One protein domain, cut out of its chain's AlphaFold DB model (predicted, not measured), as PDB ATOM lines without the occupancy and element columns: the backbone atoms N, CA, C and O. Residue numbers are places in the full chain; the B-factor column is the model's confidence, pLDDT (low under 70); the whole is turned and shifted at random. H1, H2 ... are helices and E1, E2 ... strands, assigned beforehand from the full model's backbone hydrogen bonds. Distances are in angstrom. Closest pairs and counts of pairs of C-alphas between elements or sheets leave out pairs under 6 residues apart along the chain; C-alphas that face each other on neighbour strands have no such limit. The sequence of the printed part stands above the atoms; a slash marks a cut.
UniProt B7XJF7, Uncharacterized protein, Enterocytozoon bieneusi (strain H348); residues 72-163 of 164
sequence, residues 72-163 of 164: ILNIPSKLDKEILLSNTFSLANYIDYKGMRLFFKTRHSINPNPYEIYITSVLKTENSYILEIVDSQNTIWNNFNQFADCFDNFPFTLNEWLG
ATOM      1  N   ILE A  72     345.373 380.372 417.725       45.22
ATOM      2  CA  ILE A  72     343.948 380.194 418.067       45.22
ATOM      3  C   ILE A  72     343.109 380.372 416.798       45.22
ATOM      4  O   ILE A  72     342.514 381.415 416.552       45.22
ATOM      5  N   LEU A  73     343.044 379.336 415.966       42.66
ATOM      6  CA  LEU A  73     342.236 379.382 414.747       42.66
ATOM      7  C   LEU A  73     340.743 379.407 415.089       42.66
ATOM      8  O   LEU A  73     340.224 378.471 415.701       42.66
ATOM      9  N   ASN A  74     340.041 380.445 414.639       41.44
ATOM     10  CA  ASN A  74     338.599 380.379 414.461       41.44
ATOM     11  C   ASN A  74     338.347 380.066 412.981       41.44
ATOM     12  O   ASN A  74     338.505 380.929 412.123       41.44
ATOM     13  N   ILE A  75     338.062 378.801 412.675       41.47
ATOM     14  CA  ILE A  75     337.773 378.354 411.309       41.47
ATOM     15  C   ILE A  75     336.275 378.589 411.065       41.47
ATOM     16  O   ILE A  75     335.466 378.114 411.872       41.47
ATOM     17  N   PRO A  76     335.868 379.305 410.001       37.31
ATOM     18  CA  PRO A  76     334.455 379.470 409.680       37.31
ATOM     19  C   PRO A  76     333.790 378.103 409.462       37.31
ATOM     20  O   PRO A  76     334.339 377.210 408.820       37.31
ATOM     21  N   SER A  77     332.577 377.936 409.991       38.41
ATOM     22  CA  SER A  77     331.834 376.664 409.987       38.41
ATOM     23  C   SER A  77     331.382 376.188 408.598       38.41
ATOM     24  O   SER A  77     330.895 375.066 408.474       38.41
ATOM     25  N   LYS A  78     331.538 377.027 407.567       43.78
ATOM     26  CA  LYS A  78     331.063 376.817 406.192       43.78
ATOM     27  C   LYS A  78     332.187 376.892 405.152       43.78
ATOM     28  O   LYS A  78     332.013 377.486 404.097       43.78
ATOM     29  N   LEU A  79     333.348 376.309 405.435       44.72
ATOM     30  CA  LEU A  79     334.242 375.937 404.338       44.72
ATOM     31  C   LEU A  79     333.630 374.716 403.650       44.72
ATOM     32  O   LEU A  79     333.611 373.626 404.227       44.72
ATOM     33  N   ASP A  80     333.061 374.926 402.461       40.72
ATOM     34  CA  ASP A  80     332.575 373.835 401.619       40.72
ATOM     35  C   ASP A  80     333.701 372.816 401.456       40.72
ATOM     36  O   ASP A  80     334.798 373.133 400.990       40.72
ATOM     37  N   LYS A  81     333.439 371.573 401.872       42.28
ATOM     38  CA  LYS A  81     334.425 370.483 401.840       42.28
ATOM     39  C   LYS A  81     334.973 370.221 400.432       42.28
ATOM     40  O   LYS A  81     336.032 369.620 400.307       42.28
ATOM     41  N   GLU A  82     334.275 370.678 399.395       40.53
ATOM     42  CA  GLU A  82     334.703 370.566 397.999       40.53
ATOM     43  C   GLU A  82     335.862 371.513 397.642       40.53
ATOM     44  O   GLU A  82     336.673 371.182 396.781       40.53
ATOM     45  N   ILE A  83     336.030 372.636 398.351       42.34
ATOM     46  CA  ILE A  83     337.108 373.609 398.094       42.34
ATOM     47  C   ILE A  83     338.481 373.041 398.487       42.34
ATOM     48  O   ILE A  83     339.477 373.308 397.813       42.34
ATOM     49  N   LEU A  84     338.523 372.200 399.528       41.47
ATOM     50  CA  LEU A  84     339.736 371.529 400.016       41.47
ATOM     51  C   LEU A  84     340.382 370.597 398.976       41.47
ATOM     52  O   LEU A  84     341.548 370.245 399.126       41.47
ATOM     53  N   LEU A  85     339.651 370.191 397.931       39.91
ATOM     54  CA  LEU A  85     340.149 369.286 396.887       39.91
ATOM     55  C   LEU A  85     340.798 370.017 395.700       39.91
ATOM     56  O   LEU A  85     341.428 369.370 394.864       39.91
ATOM     57  N   SER A  86     340.688 371.348 395.620       43.00
ATOM     58  CA  SER A  86     341.386 372.143 394.605       43.00
ATOM     59  C   SER A  86     342.676 372.728 395.189       43.00
ATOM     60  O   SER A  86     342.642 373.532 396.115       43.00
ATOM     61  N   ASN A  87     343.835 372.363 394.632       43.53
ATOM     62  CA  ASN A  87     345.154 372.875 395.053       43.53
ATOM     63  C   ASN A  87     345.372 374.379 394.762       43.53
ATOM     64  O   ASN A  87     346.488 374.885 394.876       43.53
ATOM     65  N   THR A  88     344.338 375.110 394.349       52.03
ATOM     66  CA  THR A  88     344.409 376.531 394.010       52.03
ATOM     67  C   THR A  88     343.829 377.372 395.138       52.03
ATOM     68  O   THR A  88     342.613 377.487 395.290       52.03
ATOM     69  N   PHE A  89     344.713 377.993 395.920       61.22
ATOM     70  CA  PHE A  89     344.328 379.010 396.892       61.22
ATOM     71  C   PHE A  89     343.737 380.235 396.175       61.22
ATOM     72  O   PHE A  89     344.386 380.841 395.324       61.22
ATOM     73  N   SER A  90     342.513 380.617 396.540       67.75
ATOM     74  CA  SER A  90     341.866 381.856 396.104       67.75
ATOM     75  C   SER A  90     341.159 382.492 397.292       67.75
ATOM     76  O   SER A  90     340.369 381.825 397.958       67.75
ATOM     77  N   LEU A  91     341.401 383.782 397.545       68.81
ATOM     78  CA  LEU A  91     340.747 384.526 398.634       68.81
ATOM     79  C   LEU A  91     339.215 384.489 398.532       68.81
ATOM     80  O   LEU A  91     338.540 384.497 399.555       68.81
ATOM     81  N   ALA A  92     338.667 384.382 397.316       63.53
ATOM     82  CA  ALA A  92     337.225 384.281 397.089       63.53
ATOM     83  C   ALA A  92     336.581 383.099 397.837       63.53
ATOM     84  O   ALA A  92     335.450 383.208 398.302       63.53
ATOM     85  N   ASN A  93     337.326 382.003 398.009       68.94
ATOM     86  CA  ASN A  93     336.876 380.797 398.706       68.94
ATOM     87  C   ASN A  93     336.823 380.961 400.235       68.94
ATOM     88  O   ASN A  93     336.307 380.092 400.933       68.94
ATOM     89  N   TYR A  94     337.374 382.059 400.751       69.19
ATOM     90  CA  TYR A  94     337.506 382.352 402.174       69.19
ATOM     91  C   TYR A  94     336.794 383.649 402.556       69.19
ATOM     92  O   TYR A  94     337.117 384.225 403.589       69.19
ATOM     93  N   ILE A  95     335.832 384.118 401.750       65.75
ATOM     94  CA  ILE A  95     334.969 385.244 402.125       65.75
ATOM     95  C   ILE A  95     334.379 384.993 403.526       65.75
ATOM     96  O   ILE A  95     333.956 383.883 403.840       65.75
ATOM     97  N   ASP A  96     334.431 386.008 404.389       59.69
ATOM     98  CA  ASP A  96     334.034 385.945 405.805       59.69
ATOM     99  C   ASP A  96     334.975 385.164 406.741       59.69
ATOM    100  O   ASP A  96     334.672 385.000 407.928       59.69
ATOM    101  N   TYR A  97     336.152 384.733 406.269       70.25
ATOM    102  CA  TYR A  97     337.211 384.253 407.155       70.25
ATOM    103  C   TYR A  97     337.568 385.331 408.179       70.25
ATOM    104  O   TYR A  97     337.807 386.482 407.810       70.25
ATOM    105  N   LYS A  98     337.629 384.936 409.457       71.81
ATOM    106  CA  LYS A  98     338.115 385.752 410.575       71.81
ATOM    107  C   LYS A  98     338.885 384.877 411.559       71.81
ATOM    108  O   LYS A  98     338.285 384.117 412.317       71.81
ATOM    109  N   GLY A  99     340.206 385.003 411.560       68.25
ATOM    110  CA  GLY A  99     341.120 384.304 412.460       68.25
ATOM    111  C   GLY A  99     341.782 385.256 413.456       68.25
ATOM    112  O   GLY A  99     341.985 386.428 413.160       68.25
ATOM    113  N   MET A 100     342.151 384.741 414.630       71.81
ATOM    114  CA  MET A 100     342.955 385.462 415.618       71.81
ATOM    115  C   MET A 100     344.224 384.661 415.912       71.81
ATOM    116  O   MET A 100     344.170 383.460 416.149       71.81
ATOM    117  N   ARG A 101     345.392 385.291 415.897       71.44
ATOM    118  CA  ARG A 101     346.675 384.595 416.041       71.44
ATOM    119  C   ARG A 101     347.535 385.295 417.075       71.44
ATOM    120  O   ARG A 101     347.708 386.500 416.982       71.44
ATOM    121  N   LEU A 102     348.081 384.550 418.036       69.94
ATOM    122  CA  LEU A 102     349.133 385.054 418.914       69.94
ATOM    123  C   LEU A 102     350.476 384.677 418.285       69.94
ATOM    124  O   LEU A 102     350.820 383.497 418.187       69.94
ATOM    125  N   PHE A 103     351.221 385.673 417.825       74.31
ATOM    126  CA  PHE A 103     352.506 385.475 417.161       74.31
ATOM    127  C   PHE A 103     353.547 386.449 417.711       74.31
ATOM    128  O   PHE A 103     353.214 387.293 418.539       74.31
ATOM    129  N   PHE A 104     354.814 386.310 417.320       77.25
ATOM    130  CA  PHE A 104     355.827 387.301 417.679       77.25
ATOM    131  C   PHE A 104     355.401 388.690 417.210       77.25
ATOM    132  O   PHE A 104     354.705 388.808 416.205       77.25
ATOM    133  N   LYS A 105     355.808 389.730 417.937       82.06
ATOM    134  CA  LYS A 105     355.562 391.107 417.511       82.06
ATOM    135  C   LYS A 105     356.374 391.461 416.259       82.06
ATOM    136  O   LYS A 105     357.460 390.917 416.042       82.06
ATOM    137  N   THR A 106     355.877 392.402 415.463       87.06
ATOM    138  CA  THR A 106     356.613 392.938 414.308       87.06
ATOM    139  C   THR A 106     357.789 393.812 414.755       87.06
ATOM    140  O   THR A 106     357.820 394.308 415.886       87.06
ATOM    141  N   ARG A 107     358.730 394.090 413.840       88.31
ATOM    142  CA  ARG A 107     359.822 395.060 414.068       88.31
ATOM    143  C   ARG A 107     359.334 396.482 414.381       88.31
ATOM    144  O   ARG A 107     360.068 397.248 414.993       88.31
ATOM    145  N   HIS A 108     358.113 396.827 413.975       82.81
ATOM    146  CA  HIS A 108     357.517 398.150 414.183       82.81
ATOM    147  C   HIS A 108     356.691 398.253 415.472       82.81
ATOM    148  O   HIS A 108     356.371 399.357 415.907       82.81
ATOM    149  N   SER A 109     356.359 397.120 416.095       82.31
ATOM    150  CA  SER A 109     355.484 397.082 417.260       82.31
ATOM    151  C   SER A 109     356.173 397.653 418.499       82.31
ATOM    152  O   SER A 109     357.182 397.133 418.990       82.31
ATOM    153  N   ILE A 110     355.568 398.698 419.069       81.88
ATOM    154  CA  ILE A 110     355.984 399.270 420.360       81.88
ATOM    155  C   ILE A 110     355.538 398.424 421.572       81.88
ATOM    156  O   ILE A 110     355.746 398.830 422.715       81.88
ATOM    157  N   ASN A 111     354.921 397.252 421.359       73.88
ATOM    158  CA  ASN A 111     354.434 396.397 422.441       73.88
ATOM    159  C   ASN A 111     355.617 395.887 423.298       73.88
ATOM    160  O   ASN A 111     356.586 395.352 422.743       73.88
ATOM    161  N   PRO A 112     355.581 396.025 424.639       74.25
ATOM    162  CA  PRO A 112     356.645 395.515 425.505       74.25
ATOM    163  C   PRO A 112     356.717 393.983 425.519       74.25
ATOM    164  O   PRO A 112     357.762 393.421 425.842       74.25
ATOM    165  N   ASN A 113     355.633 393.295 425.153       75.50
ATOM    166  CA  ASN A 113     355.604 391.842 425.091       75.50
ATOM    167  C   ASN A 113     356.280 391.331 423.810       75.50
ATOM    168  O   ASN A 113     356.154 391.949 422.754       75.50
ATOM    169  N   PRO A 114     356.957 390.172 423.866       68.56
ATOM    170  CA  PRO A 114     357.521 389.545 422.671       68.56
ATOM    171  C   PRO A 114     356.446 389.024 421.706       68.56
ATOM    172  O   PRO A 114     356.764 388.731 420.557       68.56
ATOM    173  N   TYR A 115     355.193 388.928 422.159       74.19
ATOM    174  CA  TYR A 115     354.064 388.420 421.390       74.19
ATOM    175  C   TYR A 115     352.956 389.462 421.247       74.19
ATOM    176  O   TYR A 115     352.754 390.302 422.125       74.19
ATOM    177  N   GLU A 116     352.206 389.345 420.161       74.81
ATOM    178  CA  GLU A 116     351.109 390.219 419.780       74.81
ATOM    179  C   GLU A 116     349.971 389.418 419.135       74.81
ATOM    180  O   GLU A 116     350.173 388.340 418.567       74.81
ATOM    181  N   ILE A 117     348.754 389.942 419.275       78.12
ATOM    182  CA  ILE A 117     347.564 389.385 418.644       78.12
ATOM    183  C   ILE A 117     347.404 390.009 417.260       78.12
ATOM    184  O   ILE A 117     347.355 391.229 417.134       78.12
ATOM    185  N   TYR A 118     347.246 389.152 416.258       80.75
ATOM    186  CA  TYR A 118     346.905 389.513 414.892       80.75
ATOM    187  C   TYR A 118     345.510 389.003 414.554       80.75
ATOM    188  O   TYR A 118     345.209 387.822 414.743       80.75
ATOM    189  N   ILE A 119     344.658 389.876 414.037       83.12
ATOM    190  CA  ILE A 119     343.354 389.527 413.482       83.12
ATOM    191  C   ILE A 119     343.521 389.437 411.974       83.12
ATOM    192  O   ILE A 119     344.019 390.364 411.353       83.12
ATOM    193  N   THR A 120     343.137 388.316 411.375       83.94
ATOM    194  CA  THR A 120     343.182 388.122 409.924       83.94
ATOM    195  C   THR A 120     341.771 387.952 409.399       83.94
ATOM    196  O   THR A 120     341.069 387.044 409.838       83.94
ATOM    197  N   SER A 121     341.370 388.794 408.456       82.00
ATOM    198  CA  SER A 121     340.060 388.765 407.820       82.00
ATOM    199  C   SER A 121     340.195 388.658 406.305       82.00
ATOM    200  O   SER A 121     341.173 389.128 405.731       82.00
ATOM    201  N   VAL A 122     339.204 388.074 405.636       79.75
ATOM    202  CA  VAL A 122     339.065 388.182 404.177       79.75
ATOM    203  C   VAL A 122     337.772 388.924 403.876       79.75
ATOM    204  O   VAL A 122     336.681 388.467 404.223       79.75
ATOM    205  N   LEU A 123     337.905 390.092 403.254       78.94
ATOM    206  CA  LEU A 123     336.807 391.014 402.993       78.94
ATOM    207  C   LEU A 123     336.490 391.044 401.499       78.94
ATOM    208  O   LEU A 123     337.386 391.015 400.652       78.94
ATOM    209  N   LYS A 124     335.202 391.143 401.172       80.25
ATOM    210  CA  LYS A 124     334.740 391.410 399.810       80.25
ATOM    211  C   LYS A 124     334.658 392.921 399.589       80.25
ATOM    212  O   LYS A 124     333.999 393.620 400.352       80.25
ATOM    213  N   THR A 125     335.296 393.402 398.530       79.56
ATOM    214  CA  THR A 125     335.142 394.765 398.001       79.56
ATOM    215  C   THR A 125     334.302 394.730 396.718       79.56
ATOM    216  O   THR A 125     333.919 393.650 396.263       79.56
ATOM    217  N   GLU A 126     333.996 395.888 396.124       79.31
ATOM    218  CA  GLU A 126     333.123 395.978 394.940       79.31
ATOM    219  C   GLU A 126     333.580 395.079 393.777       79.31
ATOM    220  O   GLU A 126     332.741 394.454 393.134       79.31
ATOM    221  N   ASN A 127     334.895 394.948 393.559       80.50
ATOM    222  CA  ASN A 127     335.459 394.224 392.412       80.50
ATOM    223  C   ASN A 127     336.506 393.158 392.783       80.50
ATOM    224  O   ASN A 127     337.099 392.550 391.891       80.50
ATOM    225  N   SER A 128     336.790 392.931 394.069       84.75
ATOM    226  CA  SER A 128     337.846 391.996 394.485       84.75
ATOM    227  C   SER A 128     337.682 391.494 395.921       84.75
ATOM    228  O   SER A 128     336.818 391.948 396.671       84.75
ATOM    229  N   TYR A 129     338.545 390.557 396.315       80.25
ATOM    230  CA  TYR A 129     338.683 390.087 397.690       80.25
ATOM    231  C   TYR A 129     340.022 390.561 398.239       80.25
ATOM    232  O   TYR A 129     341.044 390.414 397.566       80.25
ATOM    233  N   ILE A 130     340.017 391.109 399.449       86.06
ATOM    234  CA  ILE A 130     341.225 391.573 400.131       86.06
ATOM    235  C   ILE A 130     341.465 390.734 401.384       86.06
ATOM    236  O   ILE A 130     340.529 390.401 402.111       86.06
ATOM    237  N   LEU A 131     342.725 390.379 401.620       89.00
ATOM    238  CA  LEU A 131     343.182 389.877 402.910       89.00
ATOM    239  C   LEU A 131     343.483 391.090 403.777       89.00
ATOM    240  O   LEU A 131     344.211 391.957 403.322       89.00
ATOM    241  N   GLU A 132     342.985 391.129 405.000       89.06
ATOM    242  CA  GLU A 132     343.293 392.161 405.983       89.06
ATOM    243  C   GLU A 132     343.952 391.492 407.190       89.06
ATOM    244  O   GLU A 132     343.398 390.549 407.753       89.06
ATOM    245  N   ILE A 133     345.139 391.946 407.587       91.75
ATOM    246  CA  ILE A 133     345.794 391.545 408.835       91.75
ATOM    247  C   ILE A 133     345.918 392.792 409.698       91.75
ATOM    248  O   ILE A 133     346.413 393.810 409.226       91.75
ATOM    249  N   VAL A 134     345.469 392.714 410.945       86.88
ATOM    250  CA  VAL A 134     345.457 393.831 411.890       86.88
ATOM    251  C   VAL A 134     346.183 393.414 413.157       86.88
ATOM    252  O   VAL A 134     345.897 392.346 413.693       86.88
ATOM    253  N   ASP A 135     347.126 394.222 413.628       86.00
ATOM    254  CA  ASP A 135     347.812 393.987 414.903       86.00
ATOM    255  C   ASP A 135     347.048 394.593 416.100       86.00
ATOM    256  O   ASP A 135     345.948 395.132 415.970       86.00
ATOM    257  N   SER A 136     347.626 394.522 417.301       78.19
ATOM    258  CA  SER A 136     347.024 395.089 418.515       78.19
ATOM    259  C   SER A 136     347.067 396.622 418.575       78.19
ATOM    260  O   SER A 136     346.442 397.220 419.451       78.19
ATOM    261  N   GLN A 137     347.786 397.259 417.649       79.38
ATOM    262  CA  GLN A 137     347.944 398.709 417.513       79.38
ATOM    263  C   GLN A 137     347.091 399.280 416.370       79.38
ATOM    264  O   GLN A 137     347.109 400.489 416.138       79.38
ATOM    265  N   ASN A 138     346.284 398.437 415.719       80.69
ATOM    266  CA  ASN A 138     345.471 398.750 414.545       80.69
ATOM    267  C   ASN A 138     346.291 399.110 413.295       80.69
ATOM    268  O   ASN A 138     345.789 399.799 412.406       80.69
ATOM    269  N   THR A 139     347.535 398.641 413.196       87.75
ATOM    270  CA  THR A 139     348.266 398.631 411.925       87.75
ATOM    271  C   THR A 139     347.601 397.619 411.000       87.75
ATOM    272  O   THR A 139     347.383 396.479 411.406       87.75
ATOM    273  N   ILE A 140     347.281 398.025 409.768       90.44
ATOM    274  CA  ILE A 140     346.551 397.196 408.801       90.44
ATOM    275  C   ILE A 140     347.459 396.838 407.622       90.44
ATOM    276  O   ILE A 140     347.996 397.723 406.954       90.44
ATOM    277  N   TRP A 141     347.569 395.545 407.318       94.44
ATOM    278  CA  TRP A 141     348.198 395.032 406.101       94.44
ATOM    279  C   TRP A 141     347.154 394.398 405.193       94.44
ATOM    280  O   TRP A 141     346.489 393.441 405.582       94.44
ATOM    281  N   ASN A 142     347.088 394.876 403.949       91.81
ATOM    282  CA  ASN A 142     346.200 394.315 402.927       91.81
ATOM    283  C   ASN A 142     346.899 393.310 401.988       91.81
ATOM    284  O   ASN A 142     346.360 392.886 400.966       91.81
ATOM    285  N   ASN A 143     348.150 392.967 402.307       90.44
ATOM    286  CA  ASN A 143     348.997 392.066 401.545       90.44
ATOM    287  C   ASN A 143     349.815 391.208 402.516       90.44
ATOM    288  O   ASN A 143     350.514 391.732 403.383       90.44
ATOM    289  N   PHE A 144     349.744 389.888 402.354       90.06
ATOM    290  CA  PHE A 144     350.428 388.954 403.245       90.06
ATOM    291  C   PHE A 144     351.952 389.095 403.223       90.06
ATOM    292  O   PHE A 144     352.579 389.003 404.272       90.06
ATOM    293  N   ASN A 145     352.547 389.359 402.059       91.25
ATOM    294  CA  ASN A 145     353.995 389.507 401.948       91.25
ATOM    295  C   ASN A 145     354.462 390.766 402.686       91.25
ATOM    296  O   ASN A 145     355.429 390.699 403.425       91.25
ATOM    297  N   GLN A 146     353.709 391.871 402.605       93.69
ATOM    298  CA  GLN A 146     354.014 393.078 403.389       93.69
ATOM    299  C   GLN A 146     353.976 392.816 404.900       93.69
ATOM    300  O   GLN A 146     354.791 393.352 405.648       93.69
ATOM    301  N   PHE A 147     353.033 391.986 405.355       94.31
ATOM    302  CA  PHE A 147     352.977 391.545 406.744       94.31
ATOM    303  C   PHE A 147     354.168 390.641 407.105       94.31
ATOM    304  O   PHE A 147     354.833 390.879 408.111       94.31
ATOM    305  N   ALA A 148     354.485 389.641 406.280       90.25
ATOM    306  CA  ALA A 148     355.609 388.727 406.492       90.25
ATOM    307  C   ALA A 148     356.965 389.458 406.508       90.25
ATOM    308  O   ALA A 148     357.823 389.157 407.339       90.25
ATOM    309  N   ASP A 149     357.123 390.485 405.673       93.62
ATOM    310  CA  ASP A 149     358.312 391.337 405.602       93.62
ATOM    311  C   ASP A 149     358.508 392.187 406.868       93.62
ATOM    312  O   ASP A 149     359.574 392.767 407.078       93.62
ATOM    313  N   CYS A 150     357.522 392.264 407.766       92.44
ATOM    314  CA  CYS A 150     357.677 392.930 409.061       92.44
ATOM    315  C   CYS A 150     358.473 392.093 410.083       92.44
ATOM    316  O   CYS A 150     358.718 392.567 411.199       92.44
ATOM    317  N   PHE A 151     358.899 390.884 409.703       86.31
ATOM    318  CA  PHE A 151     359.673 389.938 410.503       86.31
ATOM    319  C   PHE A 151     361.006 389.609 409.821       86.31
ATOM    320  O   PHE A 151     361.123 389.678 408.603       86.31
ATOM    321  N   ASP A 152     362.020 389.217 410.598       75.69
ATOM    322  CA  ASP A 152     363.327 388.853 410.028       75.69
ATOM    323  C   ASP A 152     363.306 387.498 409.303       75.69
ATOM    324  O   ASP A 152     364.033 387.314 408.336       75.69
ATOM    325  N   ASN A 153     362.485 386.547 409.765       70.50
ATOM    326  CA  ASN A 153     362.363 385.198 409.199       70.50
ATOM    327  C   ASN A 153     360.945 384.662 409.424       70.50
ATOM    328  O   ASN A 153     360.712 383.834 410.309       70.50
ATOM    329  N   PHE A 154     359.976 385.179 408.671       77.75
ATOM    330  CA  PHE A 154     358.593 384.738 408.806       77.75
ATOM    331  C   PHE A 154     358.429 383.285 408.310       77.75
ATOM    332  O   PHE A 154     358.733 383.008 407.151       77.75
ATOM    333  N   PRO A 155     357.971 382.338 409.153       71.75
ATOM    334  CA  PRO A 155     358.096 380.910 408.857       71.75
ATOM    335  C   PRO A 155     356.895 380.311 408.113       71.75
ATOM    336  O   PRO A 155     356.869 379.100 407.919       71.75
ATOM    337  N   PHE A 156     355.886 381.112 407.756       72.69
ATOM    338  CA  PHE A 156     354.630 380.609 407.197       72.69
ATOM    339  C   PHE A 156     354.339 381.185 405.812       72.69
ATOM    340  O   PHE A 156     354.483 382.383 405.570       72.69
ATOM    341  N   THR A 157     353.818 380.338 404.934       75.44
ATOM    342  CA  THR A 157     353.067 380.735 403.742       75.44
ATOM    343  C   THR A 157     351.682 381.268 404.121       75.44
ATOM    344  O   THR A 157     351.213 381.082 405.245       75.44
ATOM    345  N   LEU A 158     350.977 381.900 403.176       78.94
ATOM    346  CA  LEU A 158     349.614 382.385 403.419       78.94
ATOM    347  C   LEU A 158     348.648 381.242 403.775       78.94
ATOM    348  O   LEU A 158     347.806 381.411 404.649       78.94
ATOM    349  N   ASN A 159     348.797 380.066 403.164       69.50
ATOM    350  CA  ASN A 159     347.946 378.908 403.464       69.50
ATOM    351  C   ASN A 159     348.141 378.434 404.910       69.50
ATOM    352  O   ASN A 159     347.176 378.300 405.665       69.50
ATOM    353  N   GLU A 160     349.396 378.309 405.342       69.12
ATOM    354  CA  GLU A 160     349.740 377.999 406.735       69.12
ATOM    355  C   GLU A 160     349.288 379.132 407.682       69.12
ATOM    356  O   GLU A 160     348.829 378.897 408.810       69.12
ATOM    357  N   TRP A 161     349.320 380.384 407.205       72.50
ATOM    358  CA  TRP A 161     348.759 381.542 407.900       72.50
ATOM    359  C   TRP A 161     347.225 381.609 407.911       72.50
ATOM    360  O   TRP A 161     346.632 382.338 408.703       72.50
ATOM    361  N   LEU A 162     346.528 380.794 407.140       70.69
ATOM    362  CA  LEU A 162     345.073 380.689 407.228       70.69
ATOM    363  C   LEU A 162     344.636 379.411 407.952       70.69
ATOM    364  O   LEU A 162     343.526 379.370 408.484       70.69
ATOM    365  N   GLY A 163     345.558 378.460 408.138       61.88
ATOM    366  CA  GLY A 163     345.305 377.172 408.785       61.88
ATOM    367  C   GLY A 163     344.684 376.161 407.821       61.88
ATOM    368  O   GLY A 163     343.788 375.424 408.229       61.88
TER     369      GLY A 163
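What this domain is: This is residues 72 to 163 of the 164 residues of an uncharacterized protein of Enterocytozoon bieneusi (strain H348) (UniProt B7XJF7). A slender sheet of three strands in a row, E1, E2 and E3, runs along the length of the domain; the short helix H1 packs on it near the turn between E2 and E3, while two more short helices only graze it, H2 near E3 and H3 near E1. Ahead of H1, residues 72 to 90 make a long loop with no named element, which runs from Ile 72, its C-alpha 9.9 A from that of Gly 163, out to one end of the domain at Glu 82 and folds back to H1. The printed part has 92 residues, with the named elements in the order H1, E1, E2, E3, H2, H3; the sheet's order is E1, E2, E3, antiparallel throughout. The class is mixed, helices and strands, with 37 residues, under half, in named elements. The whole is compact, with a radius of gyration of the C-alphas of 13.7 A, yet elongated, spanning 43 by 26 by 22 A.

How they stand to each other: H1, residues 91 to 94, is on the sheet formed by E1, residues 98 to 104, E2, residues 115 to 124, and E3, residues 129 to 134. Its height over the sheet is 7.7 A, and it is only just over none of the strands, with 2 of its 4 C-alphas falling on E2 and 2 on E3. The closest C-alphas of H1 and E3 are those of Leu 91 and Tyr 129, 6.0 A apart. The strands form a meander, each the antiparallel neighbour of the one before. E1 and E2 are a hairpin at 152 degrees, with N 101 and O 118 within hydrogen-bond range at 2.8 A. E2 and E3 are a hairpin at 161 degrees, with N 121 and O 132 at 2.8 A. H2, residues 144 to 148, only grazes the sheet; its closest C-alpha pair with E3 is Leu 131 and Phe 144, 7.3 A. H3, residues 158 to 162, also only grazes it; Gly 99 of E1 and Leu 162 have the closest C-alphas, 7.5 A apart. H2 and H3 are close but not clearly touching, their closest C-alphas, of Phe 144 and Leu 158, being 6.6 A apart. H1 is apart from both. In H2 and H3 every O i to N i+4 pair is within hydrogen-bond range; H1 is too short for such a pair, and its 1 O i to N i+3 pair is within range.

Where its parts are: H1 begins at C-alpha 91 (340.747, 384.526, 398.634) and measures 5.3 A. E1 measures 19.1 A, E2 29.1 A from C-alpha 115 (354.064, 388.420, 421.390), and E3 16.2 A. H2 measures 6.1 A and H3 6.2 A, ending at C-alpha 162 (345.073, 380.689, 407.228).

The domain as a whole: The two C-alphas farthest apart, of Glu 82 and Pro 112, are 43.1 A apart. The printed part has no cut, and no link between named elements is long. Mean pLDDT of the printed part is 72.2; residues 72 to 96 are among the 31 under 70.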